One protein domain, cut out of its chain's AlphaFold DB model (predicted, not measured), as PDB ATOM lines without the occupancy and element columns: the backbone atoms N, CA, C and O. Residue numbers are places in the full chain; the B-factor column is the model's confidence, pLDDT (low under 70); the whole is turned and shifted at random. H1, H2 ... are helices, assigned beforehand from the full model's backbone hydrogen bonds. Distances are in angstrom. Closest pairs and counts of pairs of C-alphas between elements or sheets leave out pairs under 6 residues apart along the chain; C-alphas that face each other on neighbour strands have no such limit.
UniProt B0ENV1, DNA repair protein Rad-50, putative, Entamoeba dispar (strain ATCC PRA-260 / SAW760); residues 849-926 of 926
ATOM      1  N   ASP A 849     -29.833   8.986  32.831       57.56
ATOM      2  CA  ASP A 849     -29.494  10.398  33.043       57.56
ATOM      3  C   ASP A 849     -30.474  10.962  34.091       57.56
ATOM      4  O   ASP A 849     -31.686  10.923  33.882       57.56
ATOM      5  N   GLY A 850     -29.970  11.377  35.264       62.38
ATOM      6  CA  GLY A 850     -30.795  11.930  36.358       62.38
ATOM      7  C   GLY A 850     -30.458  11.490  37.795       62.38
ATOM      8  O   GLY A 850     -31.289  11.644  38.686       62.38
ATOM      9  N   ILE A 851     -29.280  10.907  38.064       69.69
ATOM     10  CA  ILE A 851     -28.882  10.481  39.424       69.69
ATOM     11  C   ILE A 851     -28.021  11.562  40.091       69.69
ATOM     12  O   ILE A 851     -26.957  11.884  39.564       69.69
ATOM     13  N   LYS A 852     -28.425  12.042  41.280       77.69
ATOM     14  CA  LYS A 852     -27.673  13.020  42.096       77.69
ATOM     15  C   LYS A 852     -26.246  12.536  42.405       77.69
ATOM     16  O   LYS A 852     -26.049  11.375  42.766       77.69
ATOM     17  N   GLN A 853     -25.266  13.438  42.327       75.75
ATOM     18  CA  GLN A 853     -23.835  13.137  42.497       75.75
ATOM     19  C   GLN A 853     -23.504  12.545  43.880       75.75
ATOM     20  O   GLN A 853     -22.823  11.524  43.963       75.75
ATOM     21  N   LYS A 854     -24.108  13.074  44.956       78.69
ATOM     22  CA  LYS A 854     -23.986  12.542  46.331       78.69
ATOM     23  C   LYS A 854     -24.320  11.044  46.419       78.69
ATOM     24  O   LYS A 854     -23.550  10.253  46.960       78.69
ATOM     25  N   SER A 855     -25.413  10.625  45.781       77.44
ATOM     26  CA  SER A 855     -25.849   9.222  45.746       77.44
ATOM     27  C   SER A 855     -24.910   8.320  44.936       77.44
ATOM     28  O   SER A 855     -24.836   7.117  45.192       77.44
ATOM     29  N   GLN A 856     -24.187   8.872  43.954       77.44
ATOM     30  CA  GLN A 856     -23.160   8.137  43.211       77.44
ATOM     31  C   GLN A 856     -21.909   7.912  44.072       77.44
ATOM     32  O   GLN A 856     -21.352   6.811  44.044       77.44
ATOM     33  N   CYS A 857     -21.517   8.900  44.884       80.50
ATOM     34  CA  CYS A 857     -20.373   8.798  45.794       80.50
ATOM     35  C   CYS A 857     -20.611   7.847  46.967       80.50
ATOM     36  O   CYS A 857     -19.765   6.994  47.246       80.50
ATOM     37  N   GLU A 858     -21.789   7.891  47.591       82.00
ATOM     38  CA  GLU A 858     -22.190   6.928  48.629       82.00
ATOM     39  C   GLU A 858     -22.204   5.489  48.093       82.00
ATOM     40  O   GLU A 858     -21.790   4.537  48.758       82.00
ATOM     41  N   MET A 859     -22.647   5.312  46.848       85.69
ATOM     42  CA  MET A 859     -22.659   4.010  46.191       85.69
ATOM     43  C   MET A 859     -21.247   3.520  45.861       85.69
ATOM     44  O   MET A 859     -20.952   2.342  46.077       85.69
ATOM     45  N   CYS A 860     -20.373   4.412  45.380       83.44
ATOM     46  CA  CYS A 860     -18.971   4.103  45.118       83.44
ATOM     47  C   CYS A 860     -18.259   3.662  46.400       83.44
ATOM     48  O   CYS A 860     -17.728   2.554  46.463       83.44
ATOM     49  N   THR A 861     -18.326   4.474  47.454       82.38
ATOM     50  CA  THR A 861     -17.678   4.183  48.740       82.38
ATOM     51  C   THR A 861     -18.222   2.904  49.377       82.38
ATOM     52  O   THR A 861     -17.448   2.106  49.908       82.38
ATOM     53  N   LYS A 862     -19.529   2.623  49.269       83.50
ATOM     54  CA  LYS A 862     -20.131   1.365  49.751       83.50
ATOM     55  C   LYS A 862     -19.620   0.134  48.995       83.50
ATOM     56  O   LYS A 862     -19.347  -0.893  49.619       83.50
ATOM     57  N   LEU A 863     -19.467   0.223  47.673       81.19
ATOM     58  CA  LEU A 863     -18.859  -0.841  46.869       81.19
ATOM     59  C   LEU A 863     -17.369  -1.006  47.205       81.19
ATOM     60  O   LEU A 863     -16.925  -2.131  47.437       81.19
ATOM     61  N   ALA A 864     -16.619   0.092  47.311       79.88
ATOM     62  CA  ALA A 864     -15.195   0.083  47.633       79.88
ATOM     63  C   ALA A 864     -14.915  -0.521  49.022       79.88
ATOM     64  O   ALA A 864     -14.060  -1.398  49.149       79.88
ATOM     65  N   ARG A 865     -15.711  -0.172  50.046       81.88
ATOM     66  CA  ARG A 865     -15.642  -0.788  51.389       81.88
ATOM     67  C   ARG A 865     -15.805  -2.308  51.337       81.88
ATOM     68  O   ARG A 865     -15.083  -3.024  52.023       81.88
ATOM     69  N   VAL A 866     -16.724  -2.825  50.518       78.38
ATOM     70  CA  VAL A 866     -16.958  -4.276  50.389       78.38
ATOM     71  C   VAL A 866     -15.840  -4.984  49.628       78.38
ATOM     72  O   VAL A 866     -15.555  -6.146  49.925       78.38
ATOM     73  N   ALA A 867     -15.189  -4.299  48.686       72.25
ATOM     74  CA  ALA A 867     -13.975  -4.796  48.043       72.25
ATOM     75  C   ALA A 867     -12.827  -4.926  49.048       72.25
ATOM     76  O   ALA A 867     -12.211  -5.985  49.155       72.25
ATOM     77  N   LEU A 868     -12.579  -3.855  49.805       72.31
ATOM     78  CA  LEU A 868     -11.404  -3.709  50.661       72.31
ATOM     79  C   LEU A 868     -11.499  -4.533  51.948       72.31
ATOM     80  O   LEU A 868     -10.516  -5.153  52.343       72.31
ATOM     81  N   LYS A 869     -12.694  -4.668  52.542       68.06
ATOM     82  CA  LYS A 869     -12.927  -5.465  53.766       68.06
ATOM     83  C   LYS A 869     -12.618  -6.966  53.599       68.06
ATOM     84  O   LYS A 869     -12.541  -7.692  54.583       68.06
ATOM     85  N   LYS A 870     -12.451  -7.456  52.364       59.50
ATOM     86  CA  LYS A 870     -12.151  -8.863  52.037       59.50
ATOM     87  C   LYS A 870     -10.757  -9.069  51.416       59.50
ATOM     88  O   LYS A 870     -10.529 -10.137  50.846       59.50
ATOM     89  N   LYS A 871      -9.826  -8.103  51.534       52.56
ATOM     90  CA  LYS A 871      -8.408  -8.220  51.114       52.56
ATOM     91  C   LYS A 871      -7.664  -9.322  51.910       52.56
ATOM     92  O   LYS A 871      -6.843  -9.049  52.772       52.56
ATOM     93  N   LYS A 872      -7.926 -10.599  51.609       50.53
ATOM     94  CA  LYS A 872      -6.952 -11.692  51.775       50.53
ATOM     95  C   LYS A 872      -6.789 -12.375  50.416       50.53
ATOM     96  O   LYS A 872      -7.760 -12.870  49.833       50.53
ATOM     97  N   TYR A 873      -5.570 -12.278  49.893       50.66
ATOM     98  CA  TYR A 873      -5.137 -12.617  48.539       50.66
ATOM     99  C   TYR A 873      -5.354 -14.097  48.192       50.66
ATOM    100  O   TYR A 873      -4.463 -14.920  48.369       50.66
ATOM    101  N   ASP A 874      -6.524 -14.438  47.646       55.28
ATOM    102  CA  ASP A 874      -6.757 -15.746  47.034       55.28
ATOM    103  C   ASP A 874      -7.813 -15.629  45.922       55.28
ATOM    104  O   ASP A 874      -8.888 -15.086  46.140       55.28
ATOM    105  N   GLY A 875      -7.575 -16.151  44.713       54.19
ATOM    106  CA  GLY A 875      -8.463 -15.915  43.550       54.19
ATOM    107  C   GLY A 875      -9.931 -16.368  43.727       54.19
ATOM    108  O   GLY A 875     -10.812 -15.987  42.953       54.19
ATOM    109  N   PHE A 876     -10.223 -17.176  44.754       53.94
ATOM    110  CA  PHE A 876     -11.584 -17.531  45.170       53.94
ATOM    111  C   PHE A 876     -12.286 -16.415  45.967       53.94
ATOM    112  O   PHE A 876     -13.504 -16.262  45.827       53.94
ATOM    113  N   SER A 877     -11.555 -15.621  46.757       60.78
ATOM    114  CA  SER A 877     -12.105 -14.508  47.542       60.78
ATOM    115  C   SER A 877     -12.583 -13.370  46.632       60.78
ATOM    116  O   SER A 877     -13.677 -12.850  46.850       60.78
ATOM    117  N   THR A 878     -11.896 -13.102  45.516       63.59
ATOM    118  CA  THR A 878     -12.294 -12.117  44.487       63.59
ATOM    119  C   THR A 878     -13.660 -12.429  43.857       63.59
ATOM    120  O   THR A 878     -14.499 -11.545  43.674       63.59
ATOM    121  N   ILE A 879     -13.955 -13.708  43.586       63.88
ATOM    122  CA  ILE A 879     -15.268 -14.136  43.064       63.88
ATOM    123  C   ILE A 879     -16.366 -13.925  44.115       63.88
ATOM    124  O   ILE A 879     -17.492 -13.551  43.779       63.88
ATOM    125  N   VAL A 880     -16.059 -14.178  45.389       67.88
ATOM    126  CA  VAL A 880     -16.992 -13.980  46.505       67.88
ATOM    127  C   VAL A 880     -17.261 -12.489  46.733       67.88
ATOM    128  O   VAL A 880     -18.417 -12.115  46.923       67.88
ATOM    129  N   VAL A 881     -16.238 -11.637  46.638       71.75
ATOM    130  CA  VAL A 881     -16.356 -10.170  46.665       71.75
ATOM    131  C   VAL A 881     -17.264  -9.680  45.542       71.75
ATOM    132  O   VAL A 881     -18.250  -8.994  45.808       71.75
ATOM    133  N   MET A 882     -17.021 -10.116  44.304       71.06
ATOM    134  CA  MET A 882     -17.848  -9.731  43.154       71.06
ATOM    135  C   MET A 882     -19.300 -10.206  43.281       71.06
ATOM    136  O   MET A 882     -20.211  -9.506  42.850       71.06
ATOM    137  N   LYS A 883     -19.558 -11.356  43.920       72.56
ATOM    138  CA  LYS A 883     -20.928 -11.785  44.263       72.56
ATOM    139  C   LYS A 883     -21.575 -10.897  45.329       72.56
ATOM    140  O   LYS A 883     -22.765 -10.611  45.229       72.56
ATOM    141  N   SER A 884     -20.823 -10.470  46.343       78.31
ATOM    142  CA  SER A 884     -21.315  -9.533  47.361       78.31
ATOM    143  C   SER A 884     -21.656  -8.171  46.743       78.31
ATOM    144  O   SER A 884     -22.728  -7.633  47.013       78.31
ATOM    145  N   MET A 885     -20.810  -7.664  45.846       77.94
ATOM    146  CA  MET A 885     -21.084  -6.445  45.082       77.94
ATOM    147  C   MET A 885     -22.255  -6.606  44.094       77.94
ATOM    148  O   MET A 885     -23.085  -5.709  43.982       77.94
ATOM    149  N   ASP A 886     -22.391  -7.765  43.429       78.50
ATOM    150  CA  ASP A 886     -23.548  -8.095  42.572       78.50
ATOM    151  C   ASP A 886     -24.864  -8.032  43.358       78.50
ATOM    152  O   ASP A 886     -25.863  -7.516  42.860       78.50
ATOM    153  N   ASN A 887     -24.871  -8.529  44.598       81.94
ATOM    154  CA  ASN A 887     -26.040  -8.461  45.473       81.94
ATOM    155  C   ASN A 887     -26.379  -7.021  45.882       81.94
ATOM    156  O   ASN A 887     -27.558  -6.671  45.900       81.94
ATOM    157  N   LEU A 888     -25.373  -6.184  46.158       83.25
ATOM    158  CA  LEU A 888     -25.576  -4.759  46.438       83.25
ATOM    159  C   LEU A 888     -26.169  -4.028  45.236       83.25
ATOM    160  O   LEU A 888     -27.170  -3.331  45.377       83.25
ATOM    161  N   CYS A 889     -25.628  -4.253  44.039       82.75
ATOM    162  CA  CYS A 889     -26.150  -3.612  42.839       82.75
ATOM    163  C   CYS A 889     -27.531  -4.117  42.420       82.75
ATOM    164  O   CYS A 889     -28.297  -3.347  41.850       82.75
ATOM    165  N   ARG A 890     -27.904  -5.360  42.747       79.75
ATOM    166  CA  ARG A 890     -29.272  -5.875  42.522       79.75
ATOM    167  C   ARG A 890     -30.314  -5.230  43.428       79.75
ATOM    168  O   ARG A 890     -31.451  -5.096  42.992       79.75
ATOM    169  N   LYS A 891     -29.930  -4.867  44.654       81.56
ATOM    170  CA  LYS A 891     -30.798  -4.214  45.647       81.56
ATOM    171  C   LYS A 891     -30.761  -2.680  45.574       81.56
ATOM    172  O   LYS A 891     -31.477  -2.025  46.317       81.56
ATOM    173  N   SER A 892     -29.921  -2.106  44.712       81.44
ATOM    174  CA  SER A 892     -29.819  -0.656  44.533       81.44
ATOM    175  C   SER A 892     -31.044  -0.099  43.805       81.44
ATOM    176  O   SER A 892     -31.513  -0.695  42.835       81.44
ATOM    177  N   LYS A 893     -31.490   1.097  44.215       79.56
ATOM    178  CA  LYS A 893     -32.495   1.906  43.502       79.56
ATOM    179  C   LYS A 893     -32.055   2.233  42.066       79.56
ATOM    180  O   LYS A 893     -32.894   2.371  41.182       79.56
ATOM    181  N   TYR A 894     -30.740   2.279  41.821       80.62
ATOM    182  CA  TYR A 894     -30.135   2.577  40.519       80.62
ATOM    183  C   TYR A 894     -29.146   1.470  40.107       80.62
ATOM    184  O   TYR A 894     -27.925   1.647  40.180       80.62
ATOM    185  N   PRO A 895     -29.642   0.294  39.680       78.00
ATOM    186  CA  PRO A 895     -28.803  -0.877  39.431       78.00
ATOM    187  C   PRO A 895     -27.835  -0.673  38.259       78.00
ATOM    188  O   PRO A 895     -26.699  -1.136  38.318       78.00
ATOM    189  N   THR A 896     -28.243   0.028  37.196       78.62
ATOM    190  CA  THR A 896     -27.387   0.317  36.031       78.62
ATOM    191  C   THR A 896     -26.195   1.182  36.434       78.62
ATOM    192  O   THR A 896     -25.060   0.831  36.119       78.62
ATOM    193  N   SER A 897     -26.445   2.261  37.183       79.81
ATOM    194  CA  SER A 897     -25.396   3.138  37.711       79.81
ATOM    195  C   SER A 897     -24.480   2.390  38.683       79.81
ATOM    196  O   SER A 897     -23.269   2.404  38.500       79.81
ATOM    197  N   CYS A 898     -25.039   1.581  39.592       83.00
ATOM    198  CA  CYS A 898     -24.250   0.749  40.506       83.00
ATOM    199  C   CYS A 898     -23.271  -0.181  39.788       83.00
ATOM    200  O   CYS A 898     -22.094  -0.236  40.137       83.00
ATOM    201  N   TYR A 899     -23.727  -0.903  38.758       82.00
ATOM    202  CA  TYR A 899     -22.826  -1.772  38.003       82.00
ATOM    203  C   TYR A 899     -21.810  -0.989  37.164       82.00
ATOM    204  O   TYR A 899     -20.724  -1.505  36.909       82.00
ATOM    205  N   ARG A 900     -22.138   0.233  36.732       78.69
ATOM    206  CA  ARG A 900     -21.207   1.124  36.033       78.69
ATOM    207  C   ARG A 900     -20.083   1.567  36.971       78.69
ATOM    208  O   ARG A 900     -18.918   1.380  36.630       78.69
ATOM    209  N   THR A 901     -20.437   2.008  38.178       80.06
ATOM    210  CA  THR A 901     -19.498   2.350  39.252       80.06
ATOM    211  C   THR A 901     -18.668   1.138  39.676       80.06
ATOM    212  O   THR A 901     -17.462   1.259  39.827       80.06
ATOM    213  N   LEU A 902     -19.261  -0.059  39.774       79.88
ATOM    214  CA  LEU A 902     -18.544  -1.315  40.048       79.88
ATOM    215  C   LEU A 902     -17.486  -1.622  38.981       79.88
ATOM    216  O   LEU A 902     -16.373  -2.033  39.306       79.88
ATOM    217  N   ILE A 903     -17.818  -1.431  37.700       75.12
ATOM    218  CA  ILE A 903     -16.861  -1.613  36.602       75.12
ATOM    219  C   ILE A 903     -15.770  -0.537  36.670       75.12
ATOM    220  O   ILE A 903     -14.611  -0.864  36.456       75.12
ATOM    221  N   GLN A 904     -16.087   0.715  36.991       76.50
ATOM    222  CA  GLN A 904     -15.080   1.779  37.110       76.50
ATOM    223  C   GLN A 904     -14.162   1.600  38.330       76.50
ATOM    224  O   GLN A 904     -12.962   1.822  38.217       76.50
ATOM    225  N   LEU A 905     -14.703   1.118  39.454       74.81
ATOM    226  CA  LEU A 905     -13.958   0.799  40.678       74.81
ATOM    227  C   LEU A 905     -12.885  -0.270  40.459       74.81
ATOM    228  O   LEU A 905     -11.856  -0.241  41.117       74.81
ATOM    229  N   GLY A 906     -13.125  -1.204  39.537       67.81
ATOM    230  CA  GLY A 906     -12.423  -2.482  39.417       67.81
ATOM    231  C   GLY A 906     -10.940  -2.530  39.818       67.81
ATOM    232  O   GLY A 906     -10.649  -2.887  40.948       67.81
ATOM    233  N   SER A 907      -9.982  -2.267  38.924       61.75
ATOM    234  CA  SER A 907      -8.549  -2.489  39.216       61.75
ATOM    235  C   SER A 907      -8.012  -1.609  40.351       61.75
ATOM    236  O   SER A 907      -7.083  -2.023  41.033       61.75
ATOM    237  N   ARG A 908      -8.653  -0.461  40.603       68.38
ATOM    238  CA  ARG A 908      -8.235   0.545  41.591       68.38
ATOM    239  C   ARG A 908      -8.356   0.047  43.026       68.38
ATOM    240  O   ARG A 908      -7.490   0.293  43.852       68.38
ATOM    241  N   VAL A 909      -9.391  -0.739  43.334       67.44
ATOM    242  CA  VAL A 909      -9.549  -1.310  44.689       67.44
ATOM    243  C   VAL A 909      -8.525  -2.407  45.017       67.44
ATOM    244  O   VAL A 909      -8.446  -2.854  46.165       67.44
ATOM    245  N   PHE A 910      -7.739  -2.836  44.028       60.47
ATOM    246  CA  PHE A 910      -6.669  -3.819  44.184       60.47
ATOM    247  C   PHE A 910      -5.269  -3.193  44.193       60.47
ATOM    248  O   PHE A 910      -4.302  -3.934  44.346       60.47
ATOM    249  N   GLU A 911      -5.158  -1.867  44.084       64.62
ATOM    250  CA  GLU A 911      -3.898  -1.151  44.277       64.62
ATOM    251  C   GLU A 911      -3.461  -1.224  45.754       64.62
ATOM    252  O   GLU A 911      -4.276  -1.343  46.691       64.62
ATOM    253  N   GLU A 912      -2.147  -1.247  45.958       58.12
ATOM    254  CA  GLU A 912      -1.528  -1.273  47.281       58.12
ATOM    255  C   GLU A 912      -1.783   0.076  47.978       58.12
ATOM    256  O   GLU A 912      -1.778   1.119  47.334       58.12
ATOM    257  N   GLY A 913      -2.154   0.067  49.265       61.47
ATOM    258  CA  GLY A 913      -2.552   1.290  49.988       61.47
ATOM    259  C   GLY A 913      -3.947   1.869  49.671       61.47
ATOM    260  O   GLY A 913      -4.353   2.847  50.294       61.47
ATOM    261  N   ALA A 914      -4.733   1.274  48.760       67.88
ATOM    262  CA  ALA A 914      -6.060   1.802  48.407       67.88
ATOM    263  C   ALA A 914      -7.068   1.786  49.582       67.88
ATOM    264  O   ALA A 914      -7.331   0.732  50.174       67.88
ATOM    265  N   THR A 915      -7.703   2.933  49.854       74.44
ATOM    266  CA  THR A 915      -8.828   3.113  50.787       74.44
ATOM    267  C   THR A 915     -10.134   3.317  50.006       74.44
ATOM    268  O   THR A 915     -10.109   3.587  48.803       74.44
ATOM    269  N   PRO A 916     -11.320   3.191  50.640       76.62
ATOM    270  CA  PRO A 916     -12.584   3.420  49.940       76.62
ATOM    271  C   PRO A 916     -12.709   4.819  49.327       76.62
ATOM    272  O   PRO A 916     -13.433   4.979  48.351       76.62
ATOM    273  N   ILE A 917     -12.025   5.804  49.914       76.81
ATOM    274  CA  ILE A 917     -12.019   7.200  49.472       76.81
ATOM    275  C   ILE A 917     -11.078   7.346  48.273       76.81
ATOM    276  O   ILE A 917     -11.514   7.777  47.208       76.81
ATOM    277  N   THR A 918      -9.830   6.873  48.381       77.38
ATOM    278  CA  THR A 918      -8.852   6.992  47.285       77.38
ATOM    279  C   THR A 918      -9.241   6.179  46.049       77.38
ATOM    280  O   THR A 918      -8.991   6.605  44.926       77.38
ATOM    281  N   ALA A 919      -9.950   5.058  46.214       73.56
ATOM    282  CA  ALA A 919     -10.479   4.288  45.086       73.56
ATOM    283  C   ALA A 919     -11.645   4.985  44.350       73.56
ATOM    284  O   ALA A 919     -11.926   4.651  43.192       73.56
ATOM    285  N   CYS A 920     -12.339   5.918  45.012       81.19
ATOM    286  CA  CYS A 920     -13.522   6.608  44.493       81.19
ATOM    287  C   CYS A 920     -13.264   8.044  44.033       81.19
ATOM    288  O   CYS A 920     -14.068   8.540  43.249       81.19
ATOM    289  N   SER A 921     -12.161   8.677  44.440       74.19
ATOM    290  CA  SER A 921     -11.883  10.093  44.149       74.19
ATOM    291  C   SER A 921     -11.946  10.424  42.648       74.19
ATOM    292  O   SER A 921     -12.595  11.353  42.175       74.19
ATOM    293  N   GLN A 922     -11.371   9.549  41.828       66.06
ATOM    294  CA  GLN A 922     -11.378   9.688  40.370       66.06
ATOM    295  C   GLN A 922     -12.631   9.101  39.684       66.06
ATOM    296  O   GLN A 922     -12.624   8.880  38.470       66.06
ATOM    297  N   ILE A 923     -13.688   8.754  40.426       69.00
ATOM    298  CA  ILE A 923     -14.940   8.187  39.896       69.00
ATOM    299  C   ILE A 923     -16.091   9.111  40.290       69.00
ATOM    300  O   ILE A 923     -16.553   9.088  41.421       69.00
ATOM    301  N   ASN A 924     -16.605   9.878  39.324       63.72
ATOM    302  CA  ASN A 924     -17.701  10.844  39.510       63.72
ATOM    303  C   ASN A 924     -17.366  12.048  40.422       63.72
ATOM    304  O   ASN A 924     -18.288  12.678  40.940       63.72
ATOM    305  N   LYS A 925     -16.072  12.393  40.560       64.31
ATOM    306  CA  LYS A 925     -15.571  13.501  41.401       64.31
ATOM    307  C   LYS A 925     -16.073  13.394  42.848       64.31
ATOM    308  O   LYS A 925     -16.697  14.318  43.366       64.31
ATOM    309  N   CYS A 926     -15.889  12.207  43.415       60.78
ATOM    310  CA  CYS A 926     -15.869  12.023  44.857       60.78
ATOM    311  C   CYS A 926     -14.446  12.338  45.364       60.78
ATOM    312  O   CYS A 926     -14.179  11.959  46.515       60.78
TER     313      CYS A 926
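AT A GLANCE: This is residues 849 to 926 of the 926 residues of the protein "DNA repair protein Rad-50, putative" of Entamoeba dispar (strain ATCC PRA-260 / SAW760) (UniProt B0ENV1). Three helices make a small three-cornered cluster: H1 and H2 form a helical hairpin, and H3 packs on both, crossing H1 steeply. After the short helix H4, at one end of H1, a tail with no named element, residues 911 to 926, folds back along H1 on the side away from H2. The printed part has 78 residues and is all helix, with four named helices in the order H1, H2, H3, H4 and no named strand. It is compact, with a radius of gyration of the C-alphas of 11.9 A, and elongated, spanning 38 by 25 by 15 A.

HOW THE PARTS SIT: The hub is H1, residues 853 to 868, which touches the three other helices. With residues 863 to 867 alone it touches H2, residues 875 to 891, at a shallow tilt of 28 degrees, opposite ways; the closest C-alphas, of Ala 867 and Val 881, are 6.0 A apart. H3, residues 895 to 905, touches H1 at a steep tilt of 58 degrees, the same way, with the C-alphas of Cys 860 and Thr 901 closest at 6.1 A. H2 and H3 form a second hairpin, at a shallow tilt of 32 degrees, only just short of steep; their closest C-alphas, of Cys 889 and Pro 895, are 5.1 A apart. H4, residues 907 to 910, only just touches H1, with 3 pairs of C-alphas within 8 A, the closest being Ala 864 and Val 909 at 6.5 A. H4 is apart from H2. In H1 and H3 every O i to N i+4 pair is within hydrogen-bond range, in H2 12 of 13 are, and H4 is too short for such a pair.

IN THESE COORDINATES: H1 begins at C-alpha 853 (-23.835, 13.137, 42.497) and is 22.5 A long. H2 measures 25.3 A and H3 15.0 A. H4 ends at C-alpha 910 (-6.669, -3.819, 44.184).

THE WHOLE: The farthest C-alphas, of Gly 850 and Asp 874, are 38.2 A apart. The printed part has no cut and no long link. Mean pLDDT is 72.4; residues 849 to 851, 869 to 880, 906 to 914 and 922 to 926 are under 70.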